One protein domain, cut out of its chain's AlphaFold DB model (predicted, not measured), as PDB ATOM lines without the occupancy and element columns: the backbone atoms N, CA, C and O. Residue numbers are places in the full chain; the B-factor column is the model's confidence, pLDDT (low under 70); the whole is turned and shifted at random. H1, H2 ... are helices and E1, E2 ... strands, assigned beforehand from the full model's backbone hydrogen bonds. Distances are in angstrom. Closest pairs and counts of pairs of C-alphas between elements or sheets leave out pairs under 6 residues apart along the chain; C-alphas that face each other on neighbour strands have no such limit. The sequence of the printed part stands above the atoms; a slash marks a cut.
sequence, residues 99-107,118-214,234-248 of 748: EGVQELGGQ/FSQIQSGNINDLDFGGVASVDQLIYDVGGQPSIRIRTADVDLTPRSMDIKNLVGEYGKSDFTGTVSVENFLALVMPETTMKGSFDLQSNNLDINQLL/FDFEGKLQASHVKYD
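Overview. This is residues 99 to 107, 118 to 214 and 234 to 248 of the 748 residues of the protein "AsmA_2 domain-containing protein" of Saprospiraceae bacterium (UniProt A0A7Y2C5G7). One twisted sheet of seven strands makes nearly the whole body; six of its strands, E2 to E7, bend sharply partway, so that the sheet is folded into a deep trough. Three very short helices lie round it: H2 beside the strands at one end, H3 grazing the sheet, and H1 off the sheet at one end of the long axis. The printed part has 121 residues, with E1 H1 E2 E3 E4 E5 H2 E6 H3 E7 along the chain; the sheet is mixed, in the order E1 E2 E3 E4 E5 E6 E7, and the class is mostly strand. The whole is only just compact, close to loose, with a radius of gyration of the C-alphas of 16.0 A and spans of 49 by 34 by 27 A.

Arrangement. Start at E4, residues 163 to 173, which bends by 89 degrees at residue 170. Beside it E5, residues 176 to 185, is antiparallel at 166 degrees, with N 166 and O 182 2.7 A apart. On its other side E3, residues 150 to 159, is antiparallel at 170 degrees, with N 172 and O 151 2.7 A apart. Next comes E2, residues 130 to 143, antiparallel to E3, with N 135 and O 157 2.8 A apart. E2 to E5 form a meander, each strand the antiparallel neighbour of the one before, and its successive pairs are hairpins. The edge strand E1, residues 103 to 107, is antiparallel to E2, with N 105 and O 141 3.0 A apart. Beyond E5 look for E6, residues 197 to 209, antiparallel to it, with N 185 and O 198 2.7 A apart. The other edge strand, E7, residues 234 to 247, is parallel to E6 at 3 degrees, with N 239 and O 201 2.8 A apart. H2, residues 187 to 190, stands at the sheet's level; its closest C-alphas to E6 are those of Ala 189 and Met 197, 5.9 A apart. H3, residues 211 to 214, only grazes the sheet. H1, residues 118 to 122, is not on the sheet. In H1 the O i to N i+4 pair is within hydrogen-bond range; H2 and H3 are too short for such a pair, and each has its one O i to N i+3 pair within range.

Along the chain. Find C-alpha 103 at (251.261, 193.200, 222.321), where E1 begins. E2 starts from C-alpha 130 at (235.451, 206.580, 196.473) and is 32.4 A long; E6 is 24.7 A and E5 24.5 A. E7 is 24.2 A long and ends at C-alpha 247, at (272.176, 183.888, 206.432).

Size, cuts and confidence. The C-alphas farthest apart are those of Ser 119 and Asp 248, at 49.9 A. Residues 108 to 117 and 215 to 233 are not printed, leaving gaps between C-alphas of 29.5 A and 19.6 A. Of the links that are printed whole, none is long. The mean pLDDT of the printed part is 90.9, and residues 124 and 193 are under 70.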
ATOM      1  N   GLU A  99     242.274 188.126 219.932       83.25
ATOM      2  CA  GLU A  99     242.793 186.775 220.125       83.25
ATOM      3  C   GLU A  99     244.128 186.604 219.383       83.25
ATOM      4  O   GLU A  99     244.295 187.097 218.270       83.25
ATOM      5  N   GLY A 100     245.106 185.965 220.031       83.00
ATOM      6  CA  GLY A 100     246.443 185.741 219.469       83.00
ATOM      7  C   GLY A 100     247.391 186.947 219.480       83.00
ATOM      8  O   GLY A 100     248.582 186.763 219.271       83.00
ATOM      9  N   VAL A 101     246.932 188.168 219.774       89.19
ATOM     10  CA  VAL A 101     247.807 189.354 219.852       89.19
ATOM     11  C   VAL A 101     248.326 189.522 221.283       89.19
ATOM     12  O   VAL A 101     247.545 189.786 222.195       89.19
ATOM     13  N   GLN A 102     249.638 189.376 221.488       90.25
ATOM     14  CA  GLN A 102     250.294 189.528 222.795       90.25
ATOM     15  C   GLN A 102     250.573 190.989 223.144       90.25
ATOM     16  O   GLN A 102     250.420 191.393 224.298       90.25
ATOM     17  N   GLU A 103     250.988 191.778 222.154       93.31
ATOM     18  CA  GLU A 103     251.261 193.200 222.321       93.31
ATOM     19  C   GLU A 103     250.768 193.975 221.100       93.31
ATOM     20  O   GLU A 103     251.114 193.674 219.957       93.31
ATOM     21  N   LEU A 104     249.965 195.004 221.357       95.12
ATOM     22  CA  LEU A 104     249.607 196.016 220.377       95.12
ATOM     23  C   LEU A 104     249.739 197.392 221.033       95.12
ATOM     24  O   LEU A 104     249.075 197.684 222.030       95.12
ATOM     25  N   GLY A 105     250.574 198.242 220.445       95.25
ATOM     26  CA  GLY A 105     250.848 199.580 220.957       95.25
ATOM     27  C   GLY A 105     251.220 200.564 219.857       95.25
ATOM     28  O   GLY A 105     251.395 200.182 218.704       95.25
ATOM     29  N   GLY A 106     251.308 201.842 220.225       95.81
ATOM     30  CA  GLY A 106     251.639 202.946 219.321       95.81
ATOM     31  C   GLY A 106     250.457 203.861 219.030       95.81
ATOM     32  O   GLY A 106     249.371 203.702 219.593       95.81
ATOM     33  N   GLN A 107     250.674 204.832 218.149       95.31
ATOM     34  CA  GLN A 107     249.670 205.809 217.751       95.31
ATOM     35  C   GLN A 107     249.452 205.786 216.237       95.31
ATOM     36  O   GLN A 107     250.402 205.783 215.456       95.31
ATOM     37  N   PHE A 118     227.598 198.526 199.465       86.56
ATOM     38  CA  PHE A 118     227.978 197.146 199.745       86.56
ATOM     39  C   PHE A 118     228.188 196.340 198.457       86.56
ATOM     40  O   PHE A 118     229.155 195.588 198.350       86.56
ATOM     41  N   SER A 119     227.345 196.555 197.447       86.19
ATOM     42  CA  SER A 119     227.473 195.951 196.121       86.19
ATOM     43  C   SER A 119     228.766 196.369 195.414       86.19
ATOM     44  O   SER A 119     229.408 195.523 194.789       86.19
ATOM     45  N   GLN A 120     229.213 197.623 195.562       83.75
ATOM     46  CA  GLN A 120     230.503 198.084 195.034       83.75
ATOM     47  C   GLN A 120     231.674 197.374 195.723       83.75
ATOM     48  O   GLN A 120     232.568 196.881 195.035       83.75
ATOM     49  N   ILE A 121     231.641 197.234 197.052       78.69
ATOM     50  CA  ILE A 121     232.664 196.502 197.818       78.69
ATOM     51  C   ILE A 121     232.690 195.021 197.409       78.69
ATOM     52  O   ILE A 121     233.758 194.478 197.131       78.69
ATOM     53  N   GLN A 122     231.523 194.377 197.312       75.94
ATOM     54  CA  GLN A 122     231.402 192.973 196.905       75.94
ATOM     55  C   GLN A 122     231.831 192.720 195.461       75.94
ATOM     56  O   GLN A 122     232.358 191.651 195.161       75.94
ATOM     57  N   SER A 123     231.607 193.683 194.562       75.62
ATOM     58  CA  SER A 123     232.006 193.550 193.159       75.62
ATOM     59  C   SER A 123     233.523 193.430 192.985       75.62
ATOM     60  O   SER A 123     233.980 193.007 191.924       75.62
ATOM     61  N   GLY A 124     234.306 193.834 193.995       67.38
ATOM     62  CA  GLY A 124     235.765 193.895 193.930       67.38
ATOM     63  C   GLY A 124     236.290 194.908 192.906       67.38
ATOM     64  O   GLY A 124     237.500 194.993 192.694       67.38
ATOM     65  N   ASN A 125     235.416 195.688 192.253       72.06
ATOM     66  CA  ASN A 125     235.824 196.717 191.310       72.06
ATOM     67  C   ASN A 125     236.270 197.969 192.063       72.06
ATOM     68  O   ASN A 125     235.504 198.895 192.317       72.06
ATOM     69  N   ILE A 126     237.563 198.009 192.358       70.56
ATOM     70  CA  ILE A 126     238.224 199.100 193.074       70.56
ATOM     71  C   ILE A 126     238.023 200.475 192.397       70.56
ATOM     72  O   ILE A 126     238.127 201.506 193.054       70.56
ATOM     73  N   ASN A 127     237.694 200.521 191.099       71.75
ATOM     74  CA  ASN A 127     237.430 201.780 190.385       71.75
ATOM     75  C   ASN A 127     236.135 202.478 190.804       71.75
ATOM     76  O   ASN A 127     235.996 203.671 190.540       71.75
ATOM     77  N   ASP A 128     235.207 201.741 191.410       75.38
ATOM     78  CA  ASP A 128     233.902 202.263 191.804       75.38
ATOM     79  C   ASP A 128     233.897 202.727 193.270       75.38
ATOM     80  O   ASP A 128     232.903 203.278 193.739       75.38
ATOM     81  N   LEU A 129     235.004 202.510 193.990       82.06
ATOM     82  CA  LEU A 129     235.167 202.911 195.379       82.06
ATOM     83  C   LEU A 129     235.704 204.344 195.453       82.06
ATOM     84  O   LEU A 129     236.714 204.673 194.830       82.06
ATOM     85  N   ASP A 130     235.052 205.190 196.245       87.88
ATOM     86  CA  ASP A 130     235.451 206.580 196.473       87.88
ATOM     87  C   ASP A 130     235.969 206.721 197.903       87.88
ATOM     88  O   ASP A 130     235.266 207.209 198.775       87.88
ATOM     89  N   PHE A 131     237.175 206.224 198.187       89.31
ATOM     90  CA  PHE A 131     237.819 206.408 199.488       89.31
ATOM     91  C   PHE A 131     239.260 206.879 199.360       89.31
ATOM     92  O   PHE A 131     239.961 206.561 198.404       89.31
ATOM     93  N   GLY A 132     239.739 207.597 200.362       93.38
ATOM     94  CA  GLY A 132     241.129 207.991 200.427       93.38
ATOM     95  C   GLY A 132     241.424 208.851 201.634       93.38
ATOM     96  O   GLY A 132     240.568 209.108 202.480       93.38
ATOM     97  N   GLY A 133     242.665 209.293 201.710       96.31
ATOM     98  CA  GLY A 133     243.122 210.159 202.777       96.31
ATOM     99  C   GLY A 133     244.538 209.830 203.185       96.31
ATOM    100  O   GLY A 133     245.278 209.175 202.453       96.31
ATOM    101  N   VAL A 134     244.910 210.305 204.361       97.88
ATOM    102  CA  VAL A 134     246.262 210.140 204.886       97.88
ATOM    103  C   VAL A 134     246.216 209.510 206.264       97.88
ATOM    104  O   VAL A 134     245.288 209.739 207.047       97.88
ATOM    105  N   ALA A 135     247.237 208.727 206.569       97.25
ATOM    106  CA  ALA A 135     247.489 208.222 207.899       97.25
ATOM    107  C   ALA A 135     248.971 208.363 208.241       97.25
ATOM    108  O   ALA A 135     249.835 208.309 207.371       97.25
ATOM    109  N   SER A 136     249.273 208.528 209.522       97.94
ATOM    110  CA  SER A 136     250.634 208.455 210.034       97.94
ATOM    111  C   SER A 136     250.682 207.503 211.217       97.94
ATOM    112  O   SER A 136     249.839 207.576 212.114       97.94
ATOM    113  N   VAL A 137     251.683 206.638 211.232       98.00
ATOM    114  CA  VAL A 137     251.956 205.687 212.309       98.00
ATOM    115  C   VAL A 137     253.156 206.185 213.102       98.00
ATOM    116  O   VAL A 137     254.167 206.539 212.500       98.00
ATOM    117  N   ASP A 138     253.062 206.173 214.430       97.94
ATOM    118  CA  ASP A 138     254.163 206.469 215.351       97.94
ATOM    119  C   ASP A 138     254.277 205.362 216.407       97.94
ATOM    120  O   ASP A 138     253.298 205.024 217.078       97.94
ATOM    121  N   GLN A 139     255.476 204.789 216.545       97.69
ATOM    122  CA  GLN A 139     255.798 203.735 217.521       97.69
ATOM    123  C   GLN A 139     254.827 202.536 217.529       97.69
ATOM    124  O   GLN A 139     254.472 202.041 218.599       97.69
ATOM    125  N   LEU A 140     254.384 202.055 216.364       98.06
ATOM    126  CA  LEU A 140     253.588 200.827 216.296       98.06
ATOM    127  C   LEU A 140     254.409 199.646 216.803       98.06
ATOM    128  O   LEU A 140     255.537 199.425 216.358       98.06
ATOM    129  N   ILE A 141     253.790 198.851 217.661       97.19
ATOM    130  CA  ILE A 141     254.265 197.533 218.067       97.19
ATOM    131  C   ILE A 141     253.125 196.560 217.799       97.19
ATOM    132  O   ILE A 141     251.994 196.820 218.209       97.19
ATOM    133  N   TYR A 142     253.424 195.468 217.103       95.50
ATOM    134  CA  TYR A 142     252.507 194.363 216.864       95.50
ATOM    135  C   TYR A 142     253.244 193.038 217.067       95.50
ATOM    136  O   TYR A 142     254.155 192.694 216.307       95.50
ATOM    137  N   ASP A 143     252.859 192.314 218.112       93.19
ATOM    138  CA  ASP A 143     253.426 191.025 218.491       93.19
ATOM    139  C   ASP A 143     252.300 190.015 218.724       93.19
ATOM    140  O   ASP A 143     251.393 190.250 219.525       93.19
ATOM    141  N   VAL A 144     252.360 188.893 218.013       88.44
ATOM    142  CA  VAL A 144     251.406 187.778 218.118       88.44
ATOM    143  C   VAL A 144     251.998 186.564 218.840       88.44
ATOM    144  O   VAL A 144     251.310 185.574 219.076       88.44
ATOM    145  N   GLY A 145     253.269 186.632 219.246       82.19
ATOM    146  CA  GLY A 145     254.002 185.493 219.784       82.19
ATOM    147  C   GLY A 145     254.267 184.401 218.748       82.19
ATOM    148  O   GLY A 145     253.581 184.275 217.739       82.19
ATOM    149  N   GLY A 146     255.317 183.606 218.968       79.62
ATOM    150  CA  GLY A 146     255.696 182.514 218.057       79.62
ATOM    151  C   GLY A 146     256.224 182.961 216.683       79.62
ATOM    152  O   GLY A 146     256.704 182.132 215.921       79.62
ATOM    153  N   GLN A 147     256.193 184.259 216.372       82.56
ATOM    154  CA  GLN A 147     256.726 184.848 215.146       82.56
ATOM    155  C   GLN A 147     257.489 186.146 215.456       82.56
ATOM    156  O   GLN A 147     257.290 186.746 216.516       82.56
ATOM    157  N   PRO A 148     258.371 186.613 214.554       88.56
ATOM    158  CA  PRO A 148     259.043 187.892 214.733       88.56
ATOM    159  C   PRO A 148     258.050 189.066 214.817       88.56
ATOM    160  O   PRO A 148     257.235 189.269 213.920       88.56
ATOM    161  N   SER A 149     258.152 189.871 215.880       93.56
ATOM    162  CA  SER A 149     257.312 191.060 216.081       93.56
ATOM    163  C   SER A 149     257.534 192.113 214.990       93.56
ATOM    164  O   SER A 149     258.679 192.339 214.577       93.56
ATOM    165  N   ILE A 150     256.476 192.831 214.612       96.06
ATOM    166  CA  ILE A 150     256.543 194.012 213.743       96.06
ATOM    167  C   ILE A 150     256.625 195.261 214.621       96.06
ATOM    168  O   ILE A 150     255.785 195.479 215.495       96.06
ATOM    169  N   ARG A 151     257.614 196.117 214.367       97.81
ATOM    170  CA  ARG A 151     257.716 197.439 214.994       97.81
ATOM    171  C   ARG A 151     257.848 198.503 213.920       97.81
ATOM    172  O   ARG A 151     258.766 198.442 213.115       97.81
ATOM    173  N   ILE A 152     256.972 199.499 213.894       98.25
ATOM    174  CA  ILE A 152     257.094 200.640 212.976       98.25
ATOM    175  C   ILE A 152     257.334 201.886 213.811       98.25
ATOM    176  O   ILE A 152     256.441 202.380 214.491       98.25
ATOM    177  N   ARG A 153     258.556 202.415 213.747       98.38
ATOM    178  CA  ARG A 153     258.921 203.664 214.415       98.38
ATOM    179  C   ARG A 153     258.139 204.833 213.826       98.38
ATOM    180  O   ARG A 153     257.627 205.648 214.580       98.38
ATOM    181  N   THR A 154     258.080 204.906 212.497       98.44
ATOM    182  CA  THR A 154     257.290 205.899 211.763       98.44
ATOM    183  C   THR A 154     256.868 205.348 210.403       98.44
ATOM    184  O   THR A 154     257.635 204.616 209.773       98.44
ATOM    185  N   ALA A 155     255.666 205.704 209.953       98.31
ATOM    186  CA  ALA A 155     255.214 205.509 208.576       98.31
ATOM    187  C   ALA A 155     254.225 206.605 208.176       98.31
ATOM    188  O   ALA A 155     253.231 206.808 208.866       98.31
ATOM    189  N   ASP A 156     254.480 207.266 207.049       98.44
ATOM    190  CA  ASP A 156     253.539 208.196 206.416       98.44
ATOM    191  C   ASP A 156     252.836 207.473 205.267       98.44
ATOM    192  O   ASP A 156     253.509 206.992 204.351       98.44
ATOM    193  N   VAL A 157     251.511 207.370 205.334       98.00
ATOM    194  CA  VAL A 157     250.680 206.561 204.437       98.00
ATOM    195  C   VAL A 157     249.686 207.455 203.708       98.00
ATOM    196  O   VAL A 157     248.859 208.110 204.340       98.00
ATOM    197  N   ASP A 158     249.718 207.428 202.381       97.50
ATOM    198  CA  ASP A 158     248.651 207.966 201.544       97.50
ATOM    199  C   ASP A 158     247.780 206.816 201.037       97.50
ATOM    200  O   ASP A 158     248.277 205.816 200.519       97.50
ATOM    201  N   LEU A 159     246.470 206.958 201.190       94.38
ATOM    202  CA  LEU A 159     245.481 205.982 200.758       94.38
ATOM    203  C   LEU A 159     244.652 206.565 199.621       94.38
ATOM    204  O   LEU A 159     244.101 207.664 199.718       94.38
ATOM    205  N   THR A 160     244.525 205.790 198.556       91.38
ATOM    206  CA  THR A 160     243.580 206.006 197.461       91.38
ATOM    207  C   THR A 160     242.764 204.732 197.270       91.38
ATOM    208  O   THR A 160     243.136 203.694 197.826       91.38
ATOM    209  N   PRO A 161     241.704 204.734 196.441       85.44
ATOM    210  CA  PRO A 161     240.970 203.506 196.175       85.44
ATOM    211  C   PRO A 161     241.886 202.393 195.665       85.44
ATOM    212  O   PRO A 161     241.756 201.232 196.041       85.44
ATOM    213  N   ARG A 162     242.861 202.769 194.829       84.81
ATOM    214  CA  ARG A 162     243.727 201.845 194.097       84.81
ATOM    215  C   ARG A 162     245.014 201.495 194.826       84.81
ATOM    216  O   ARG A 162     245.517 200.399 194.596       84.81
ATOM    217  N   SER A 163     245.547 202.395 195.648       91.56
ATOM    218  CA  SER A 163     246.885 202.265 196.226       91.56
ATOM    219  C   SER A 163     246.953 202.648 197.699       91.56
ATOM    220  O   SER A 163     246.227 203.517 198.181       91.56
ATOM    221  N   MET A 164     247.887 202.006 198.389       95.19
ATOM    222  CA  MET A 164     248.439 202.423 199.667       95.19
ATOM    223  C   MET A 164     249.915 202.749 199.454       95.19
ATOM    224  O   MET A 164     250.706 201.863 199.136       95.19
ATOM    225  N   ASP A 165     250.283 204.011 199.633       97.38
ATOM    226  CA  ASP A 165     251.634 204.513 199.406       97.38
ATOM    227  C   ASP A 165     252.280 204.911 200.737       97.38
ATOM    228  O   ASP A 165     251.910 205.905 201.358       97.38
ATOM    229  N   ILE A 166     253.269 204.136 201.176       98.06
ATOM    230  CA  ILE A 166     254.074 204.381 202.373       98.06
ATOM    231  C   ILE A 166     255.339 205.144 201.965       98.06
ATOM    232  O   ILE A 166     256.250 204.581 201.354       98.06
ATOM    233  N   LYS A 167     255.411 206.435 202.302       96.50
ATOM    234  CA  LYS A 167     256.467 207.362 201.842       96.50
ATOM    235  C   LYS A 167     257.681 207.473 202.762       96.50
ATOM    236  O   LYS A 167     258.729 207.947 202.332       96.50
ATOM    237  N   ASN A 168     257.534 207.098 204.027       96.62
ATOM    238  CA  ASN A 168     258.567 207.261 205.047       96.62
ATOM    239  C   ASN A 168     258.479 206.119 206.056       96.62
ATOM    240  O   ASN A 168     258.074 206.317 207.199       96.62
ATOM    241  N   LEU A 169     258.791 204.907 205.608       98.44
ATOM    242  CA  LEU A 169     258.842 203.746 206.481       98.44
ATOM    243  C   LEU A 169     260.157 203.759 207.257       98.44
ATOM    244  O   LEU A 169     261.229 203.801 206.654       98.44
ATOM    245  N   VAL A 170     260.077 203.657 208.581       98.56
ATOM    246  CA  VAL A 170     261.177 203.182 209.421       98.56
ATOM    247  C   VAL A 170     260.621 202.167 210.401       98.56
ATOM    248  O   VAL A 170     259.793 202.514 211.246       98.56
ATOM    249  N   GLY A 171     261.085 200.930 210.310       97.69
ATOM    250  CA  GLY A 171     260.589 199.845 211.137       97.69
ATOM    251  C   GLY A 171     261.548 198.673 211.230       97.69
ATOM    252  O   GLY A 171     262.644 198.687 210.680       97.69
ATOM    253  N   GLU A 172     261.110 197.661 211.957       97.25
ATOM    254  CA  GLU A 172     261.824 196.430 212.231       97.25
ATOM    255  C   GLU A 172     260.851 195.256 212.107       97.25
ATOM    256  O   GLU A 172     259.695 195.331 212.536       97.25
ATOM    257  N   TYR A 173     261.337 194.157 211.542       94.69
ATOM    258  CA  TYR A 173     260.685 192.856 211.600       94.69
ATOM    259  C   TYR A 173     261.644 191.876 212.270       94.69
ATOM    260  O   TYR A 173     262.681 191.511 211.702       94.69
ATOM    261  N   GLY A 174     261.336 191.495 213.509       93.94
ATOM    262  CA  GLY A 174     262.245 190.708 214.338       93.94
ATOM    263  C   GLY A 174     263.572 191.417 214.583       93.94
ATOM    264  O   GLY A 174     263.626 192.428 215.279       93.94
ATOM    265  N   LYS A 175     264.648 190.856 214.025       93.44
ATOM    266  CA  LYS A 175     266.016 191.399 214.108       93.44
ATOM    267  C   LYS A 175     266.432 192.196 212.871       93.44
ATOM    268  O   LYS A 175     267.577 192.637 212.809       93.44
ATOM    269  N   SER A 176     265.534 192.341 211.899       96.38
ATOM    270  CA  SER A 176     265.817 193.024 210.641       96.38
ATOM    271  C   SER A 176     265.285 194.449 210.665       96.38
ATOM    272  O   SER A 176     264.087 194.630 210.880       96.38
ATOM    273  N   ASP A 177     266.140 195.443 210.421       97.25
ATOM    274  CA  ASP A 177     265.726 196.845 210.301       97.25
ATOM    275  C   ASP A 177     265.445 197.230 208.847       97.25
ATOM    276  O   ASP A 177     266.113 196.753 207.930       97.25
ATOM    277  N   PHE A 178     264.470 198.112 208.638       97.50
ATOM    278  CA  PHE A 178     264.079 198.600 207.322       97.50
ATOM    279  C   PHE A 178     263.784 200.094 207.340       97.50
ATOM    280  O   PHE A 178     263.113 200.622 208.231       97.50
ATOM    281  N   THR A 179     264.232 200.771 206.290       98.62
ATOM    282  CA  THR A 179     263.841 202.138 205.957       98.62
ATOM    283  C   THR A 179     263.504 202.239 204.477       98.62
ATOM    284  O   THR A 179     264.091 201.515 203.676       98.62
ATOM    285  N   GLY A 180     262.586 203.125 204.093       98.12
ATOM    286  CA  GLY A 180     262.337 203.412 202.680       98.12
ATOM    287  C   GLY A 180     260.873 203.632 202.334       98.12
ATOM    288  O   GLY A 180     260.121 204.223 203.112       98.12
ATOM    289  N   THR A 181     260.487 203.181 201.143       98.50
ATOM    290  CA  THR A 181     259.151 203.396 200.575       98.50
ATOM    291  C   THR A 181     258.535 202.105 200.068       98.50
ATOM    292  O   THR A 181     259.235 201.263 199.502       98.50
ATOM    293  N   VAL A 182     257.219 201.983 200.209       97.94
ATOM    294  CA  VAL A 182     256.437 200.851 199.703       97.94
ATOM    295  C   VAL A 182     255.168 201.392 199.064       97.94
ATOM    296  O   VAL A 182     254.504 202.239 199.647       97.94
ATOM    297  N   SER A 183     254.820 200.904 197.883       97.69
ATOM    298  CA  SER A 183     253.549 201.179 197.220       97.69
ATOM    299  C   SER A 183     252.829 199.856 197.015       97.69
ATOM    300  O   SER A 183     253.418 198.913 196.488       97.69
ATOM    301  N   VAL A 184     251.579 199.762 197.458       95.44
ATOM    302  CA  VAL A 184     250.744 198.567 197.318       95.44
ATOM    303  C   VAL A 184     249.481 198.941 196.565       95.44
ATOM    304  O   VAL A 184     248.612 199.632 197.087       95.44
ATOM    305  N   GLU A 185     249.357 198.458 195.341       91.69
ATOM    306  CA  GLU A 185     248.116 198.455 194.585       91.69
ATOM    307  C   GLU A 185     247.214 197.295 195.023       91.69
ATOM    308  O   GLU A 185     247.674 196.187 195.321       91.69
ATOM    309  N   ASN A 186     245.901 197.527 195.008       85.62
ATOM    310  CA  ASN A 186     244.893 196.552 195.431       85.62
ATOM    311  C   ASN A 186     245.122 196.035 196.862       85.62
ATOM    312  O   ASN A 186     244.900 194.859 197.138       85.62
ATOM    313  N   PHE A 187     245.548 196.897 197.790       85.31
ATOM    314  CA  PHE A 187     245.818 196.510 199.184       85.31
ATOM    315  C   PHE A 187     244.593 195.889 199.897       85.31
ATOM    316  O   PHE A 187     244.746 195.146 200.865       85.31
ATOM    317  N   LEU A 188     243.375 196.133 199.394       80.25
ATOM    318  CA  LEU A 188     242.142 195.483 199.859       80.25
ATOM    319  C   LEU A 188     242.104 193.968 199.587       80.25
ATOM    320  O   LEU A 188     241.288 193.270 200.183       80.25
ATOM    321  N   ALA A 189     243.011 193.433 198.770       77.88
ATOM    322  CA  ALA A 189     243.164 191.997 198.529       77.88
ATOM    323  C   ALA A 189     243.525 191.174 199.780       77.88
ATOM    324  O   ALA A 189     243.377 189.950 199.773       77.88
ATOM    325  N   LEU A 190     243.969 191.831 200.859       74.12
ATOM    326  CA  LEU A 190     244.151 191.200 202.171       74.12
ATOM    327  C   LEU A 190     242.827 190.736 202.790       74.12
ATOM    328  O   LEU A 190     242.807 189.750 203.519       74.12
ATOM    329  N   VAL A 191     241.730 191.444 202.508       74.12
ATOM    330  CA  VAL A 191     240.395 191.161 203.062       74.12
ATOM    331  C   VAL A 191     239.394 190.708 201.997       74.12
ATOM    332  O   VAL A 191     238.345 190.164 202.330       74.12
ATOM    333  N   MET A 192     239.710 190.916 200.714       71.50
ATOM    334  CA  MET A 192     238.895 190.490 199.578       71.50
ATOM    335  C   MET A 192     239.437 189.182 198.976       71.50
ATOM    336  O   MET A 192     240.591 189.146 198.536       71.50
ATOM    337  N   PRO A 193     238.625 188.114 198.890       63.25
ATOM    338  CA  PRO A 193     239.034 186.880 198.226       63.25
ATOM    339  C   PRO A 193     239.284 187.119 196.722       63.25
ATOM    340  O   PRO A 193     238.725 188.040 196.129       63.25
ATOM    341  N   GLU A 194     240.132 186.291 196.101       72.88
ATOM    342  CA  GLU A 194     240.401 186.243 194.644       72.88
ATOM    343  C   GLU A 194     241.233 187.378 194.006       72.88
ATOM    344  O   GLU A 194     241.509 187.326 192.806       72.88
ATOM    345  N   THR A 195     241.679 188.392 194.752       79.31
ATOM    346  CA  THR A 195     242.479 189.498 194.180       79.31
ATOM    347  C   THR A 195     243.976 189.372 194.488       79.31
ATOM    348  O   THR A 195     244.371 188.876 195.543       79.31
ATOM    349  N   THR A 196     244.822 189.793 193.536       86.69
ATOM    350  CA  THR A 196     246.290 189.820 193.671       86.69
ATOM    351  C   THR A 196     246.761 191.213 194.071       86.69
ATOM    352  O   THR A 196     246.477 192.193 193.372       86.69
ATOM    353  N   MET A 197     247.532 191.287 195.155       90.81
ATOM    354  CA  MET A 197     248.263 192.492 195.535       90.81
ATOM    355  C   MET A 197     249.390 192.742 194.547       90.81
ATOM    356  O   MET A 197     250.190 191.848 194.275       90.81
ATOM    357  N   LYS A 198     249.473 193.965 194.034       93.81
ATOM    358  CA  LYS A 198     250.611 194.405 193.226       93.81
ATOM    359  C   LYS A 198     251.337 195.501 193.967       93.81
ATOM    360  O   LYS A 198     250.720 196.206 194.753       93.81
ATOM    361  N   GLY A 199     252.621 195.680 193.735       96.06
ATOM    362  CA  GLY A 199     253.290 196.780 194.400       96.06
ATOM    363  C   GLY A 199     254.730 196.967 194.017       96.06
ATOM    364  O   GLY A 199     255.315 196.190 193.260       96.06
ATOM    365  N   SER A 200     255.301 198.013 194.596       97.88
ATOM    366  CA  SER A 200     256.725 198.250 194.529       97.88
ATOM    367  C   SER A 200     257.332 198.593 195.876       97.88
ATOM    368  O   SER A 200     256.651 199.075 196.780       97.88
ATOM    369  N   PHE A 201     258.623 198.319 196.024       97.81
ATOM    370  CA  PHE A 201     259.368 198.657 197.231       97.81
ATOM    371  C   PHE A 201     260.762 199.199 196.897       97.81
ATOM    372  O   PHE A 201     261.422 198.743 195.963       97.81
ATOM    373  N   ASP A 202     261.224 200.169 197.679       98.50
ATOM    374  CA  ASP A 202     262.616 200.625 197.709       98.50
ATOM    375  C   ASP A 202     263.029 200.677 199.176       98.50
ATOM    376  O   ASP A 202     262.621 201.576 199.917       98.50
ATOM    377  N   LEU A 203     263.735 199.635 199.614       98.31
ATOM    378  CA  LEU A 203     264.047 199.387 201.016       98.31
ATOM    379  C   LEU A 203     265.554 199.369 201.252       98.31
ATOM    380  O   LEU A 203     266.339 198.867 200.444       98.31
ATOM    381  N   GLN A 204     265.949 199.870 202.414       98.56
ATOM    382  CA  GLN A 204     267.306 199.815 202.936       98.56
ATOM    383  C   GLN A 204     267.301 199.186 204.324       98.56
ATOM    384  O   GLN A 204     266.425 199.484 205.133       98.56
ATOM    385  N   SER A 205     268.296 198.357 204.600       98.31
ATOM    386  CA  SER A 205     268.479 197.644 205.858       98.31
ATOM    387  C   SER A 205     269.942 197.723 206.287       98.31
ATOM    388  O   SER A 205     270.854 197.537 205.474       98.31
ATOM    389  N   ASN A 206     270.210 198.013 207.557       98.00
ATOM    390  CA  ASN A 206     271.570 197.899 208.083       98.00
ATOM    391  C   ASN A 206     271.889 196.443 208.435       98.00
ATOM    392  O   ASN A 206     272.991 195.975 208.141       98.00
ATOM    393  N   ASN A 207     270.920 195.738 209.014       96.25
ATOM    394  CA  ASN A 207     270.967 194.333 209.380       96.25
ATOM    395  C   ASN A 207     269.700 193.637 208.879       96.25
ATOM    396  O   ASN A 207     268.596 193.949 209.317       96.25
ATOM    397  N   LEU A 208     269.874 192.649 208.008       96.06
ATOM    398  CA  LEU A 208     268.811 191.789 207.507       96.06
ATOM    399  C   LEU A 208     269.085 190.353 207.960       96.06
ATOM    400  O   LEU A 208     270.012 189.714 207.468       96.06
ATOM    401  N   ASP A 209     268.300 189.837 208.899       93.69
ATOM    402  CA  ASP A 209     268.374 188.446 209.352       93.69
ATOM    403  C   ASP A 209     267.400 187.597 208.529       93.69
ATOM    404  O   ASP A 209     266.191 187.657 208.734       93.69
ATOM    405  N   ILE A 210     267.920 186.830 207.567       90.69
ATOM    406  CA  ILE A 210     267.114 185.935 206.721       90.69
ATOM    407  C   ILE A 210     266.786 184.642 207.473       90.69
ATOM    408  O   ILE A 210     265.758 184.026 207.205       90.69
ATOM    409  N   ASN A 211     267.598 184.246 208.459       86.31
ATOM    410  CA  ASN A 211     267.390 182.991 209.187       86.31
ATOM    411  C   ASN A 211     266.034 182.958 209.893       86.31
ATOM    412  O   ASN A 211     265.412 181.904 209.960       86.31
ATOM    413  N   GLN A 212     265.543 184.114 210.350       85.38
ATOM    414  CA  GLN A 212     264.236 184.217 211.004       85.38
ATOM    415  C   GLN A 212     263.050 183.892 210.072       85.38
ATOM    416  O   GLN A 212     261.959 183.641 210.571       85.38
ATOM    417  N   LEU A 213     263.250 183.897 208.746       75.31
ATOM    418  CA  LEU A 213     262.249 183.467 207.758       75.31
ATOM    419  C   LEU A 213     262.256 181.948 207.536       75.31
ATOM    420  O   LEU A 213     261.295 181.408 207.004       75.31
ATOM    421  N   LEU A 214     263.346 181.270 207.908       71.38
ATOM    422  CA  LEU A 214     263.539 179.829 207.713       71.38
ATOM    423  C   LEU A 214     263.159 179.027 208.958       71.38
ATOM    424  O   LEU A 214     262.766 177.875 208.848       71.38
ATOM    425  N   PHE A 234     250.395 187.727 195.554       91.75
ATOM    426  CA  PHE A 234     251.206 188.940 195.442       91.75
ATOM    427  C   PHE A 234     252.082 189.006 194.180       91.75
ATOM    428  O   PHE A 234     252.469 187.993 193.602       91.75
ATOM    429  N   ASP A 235     252.410 190.224 193.761       95.12
ATOM    430  CA  ASP A 235     253.312 190.531 192.655       95.12
ATOM    431  C   ASP A 235     254.021 191.865 192.935       95.12
ATOM    432  O   ASP A 235     253.455 192.942 192.744       95.12
ATOM    433  N   PHE A 236     255.256 191.788 193.430       96.81
ATOM    434  CA  PHE A 236     256.023 192.956 193.852       96.81
ATOM    435  C   PHE A 236     257.282 193.129 193.018       96.81
ATOM    436  O   PHE A 236     258.021 192.175 192.796       96.81
ATOM    437  N   GLU A 237     257.584 194.358 192.622       98.12
ATOM    438  CA  GLU A 237     258.864 194.715 192.012       98.12
ATOM    439  C   GLU A 237     259.605 195.742 192.859       98.12
ATOM    440  O   GLU A 237     259.018 196.676 193.390       98.12
ATOM    441  N   GLY A 238     260.912 195.611 193.024       97.44
ATOM    442  CA  GLY A 238     261.570 196.535 193.930       97.44
ATOM    443  C   GLY A 238     263.061 196.401 194.035       97.44
ATOM    444  O   GLY A 238     263.698 195.580 193.368       97.44
ATOM    445  N   LYS A 239     263.605 197.266 194.882       98.50
ATOM    446  CA  LYS A 239     265.014 197.338 195.238       98.50
ATOM    447  C   LYS A 239     265.166 197.140 196.735       98.50
ATOM    448  O   LYS A 239     264.414 197.698 197.527       98.50
ATOM    449  N   LEU A 240     266.176 196.369 197.104       98.12
ATOM    450  CA  LEU A 240     266.597 196.188 198.484       98.12
ATOM    451  C   LEU A 240     268.100 196.438 198.566       98.12
ATOM    452  O   LEU A 240     268.863 195.905 197.761       98.12
ATOM    453  N   GLN A 241     268.527 197.243 199.530       98.50
ATOM    454  CA  GLN A 241     269.931 197.398 199.900       98.50
ATOM    455  C   GLN A 241     270.098 196.960 201.350       98.50
ATOM    456  O   GLN A 241     269.398 197.460 202.221       98.50
ATOM    457  N   ALA A 242     271.002 196.029 201.619       98.12
ATOM    458  CA  ALA A 242     271.271 195.528 202.956       98.12
ATOM    459  C   ALA A 242     272.776 195.563 203.228       98.12
ATOM    460  O   ALA A 242     273.555 194.965 202.487       98.12
ATOM    461  N   SER A 243     273.189 196.268 204.283       98.12
ATOM    462  CA  SER A 243     274.616 196.400 204.618       98.12
ATOM    463  C   SER A 243     275.182 195.081 205.142       98.12
ATOM    464  O   SER A 243     276.231 194.639 204.685       98.12
ATOM    465  N   HIS A 244     274.449 194.419 206.042       97.00
ATOM    466  CA  HIS A 244     274.792 193.103 206.570       97.00
ATOM    467  C   HIS A 244     273.589 192.179 206.437       97.00
ATOM    468  O   HIS A 244     272.513 192.466 206.963       97.00
ATOM    469  N   VAL A 245     273.773 191.060 205.748       96.25
ATOM    470  CA  VAL A 245     272.771 190.008 205.624       96.25
ATOM    471  C   VAL A 245     273.254 188.798 206.406       96.25
ATOM    472  O   VAL A 245     274.300 188.216 206.121       96.25
ATOM    473  N   LYS A 246     272.479 188.413 207.411       91.38
ATOM    474  CA  LYS A 246     272.722 187.212 208.192       91.38
ATOM    475  C   LYS A 246     271.943 186.058 207.574       91.38
ATOM    476  O   LYS A 246     270.715 186.025 207.628       91.38
ATOM    477  N   TYR A 247     272.687 185.129 206.988       89.00
ATOM    478  CA  TYR A 247     272.176 183.888 206.432       89.00
ATOM    479  C   TYR A 247     273.135 182.760 206.802       89.00
ATOM    480  O   TYR A 247     274.268 182.720 206.327       89.00
ATOM    481  N   ASP A 248     272.679 181.876 207.686       84.38
ATOM    482  CA  ASP A 248     273.462 180.761 208.210       84.38
ATOM    483  C   ASP A 248     274.879 181.219 208.652       84.38
ATOM    484  O   ASP A 248     275.023 182.232 209.349       84.38
TER     485      ASP A 248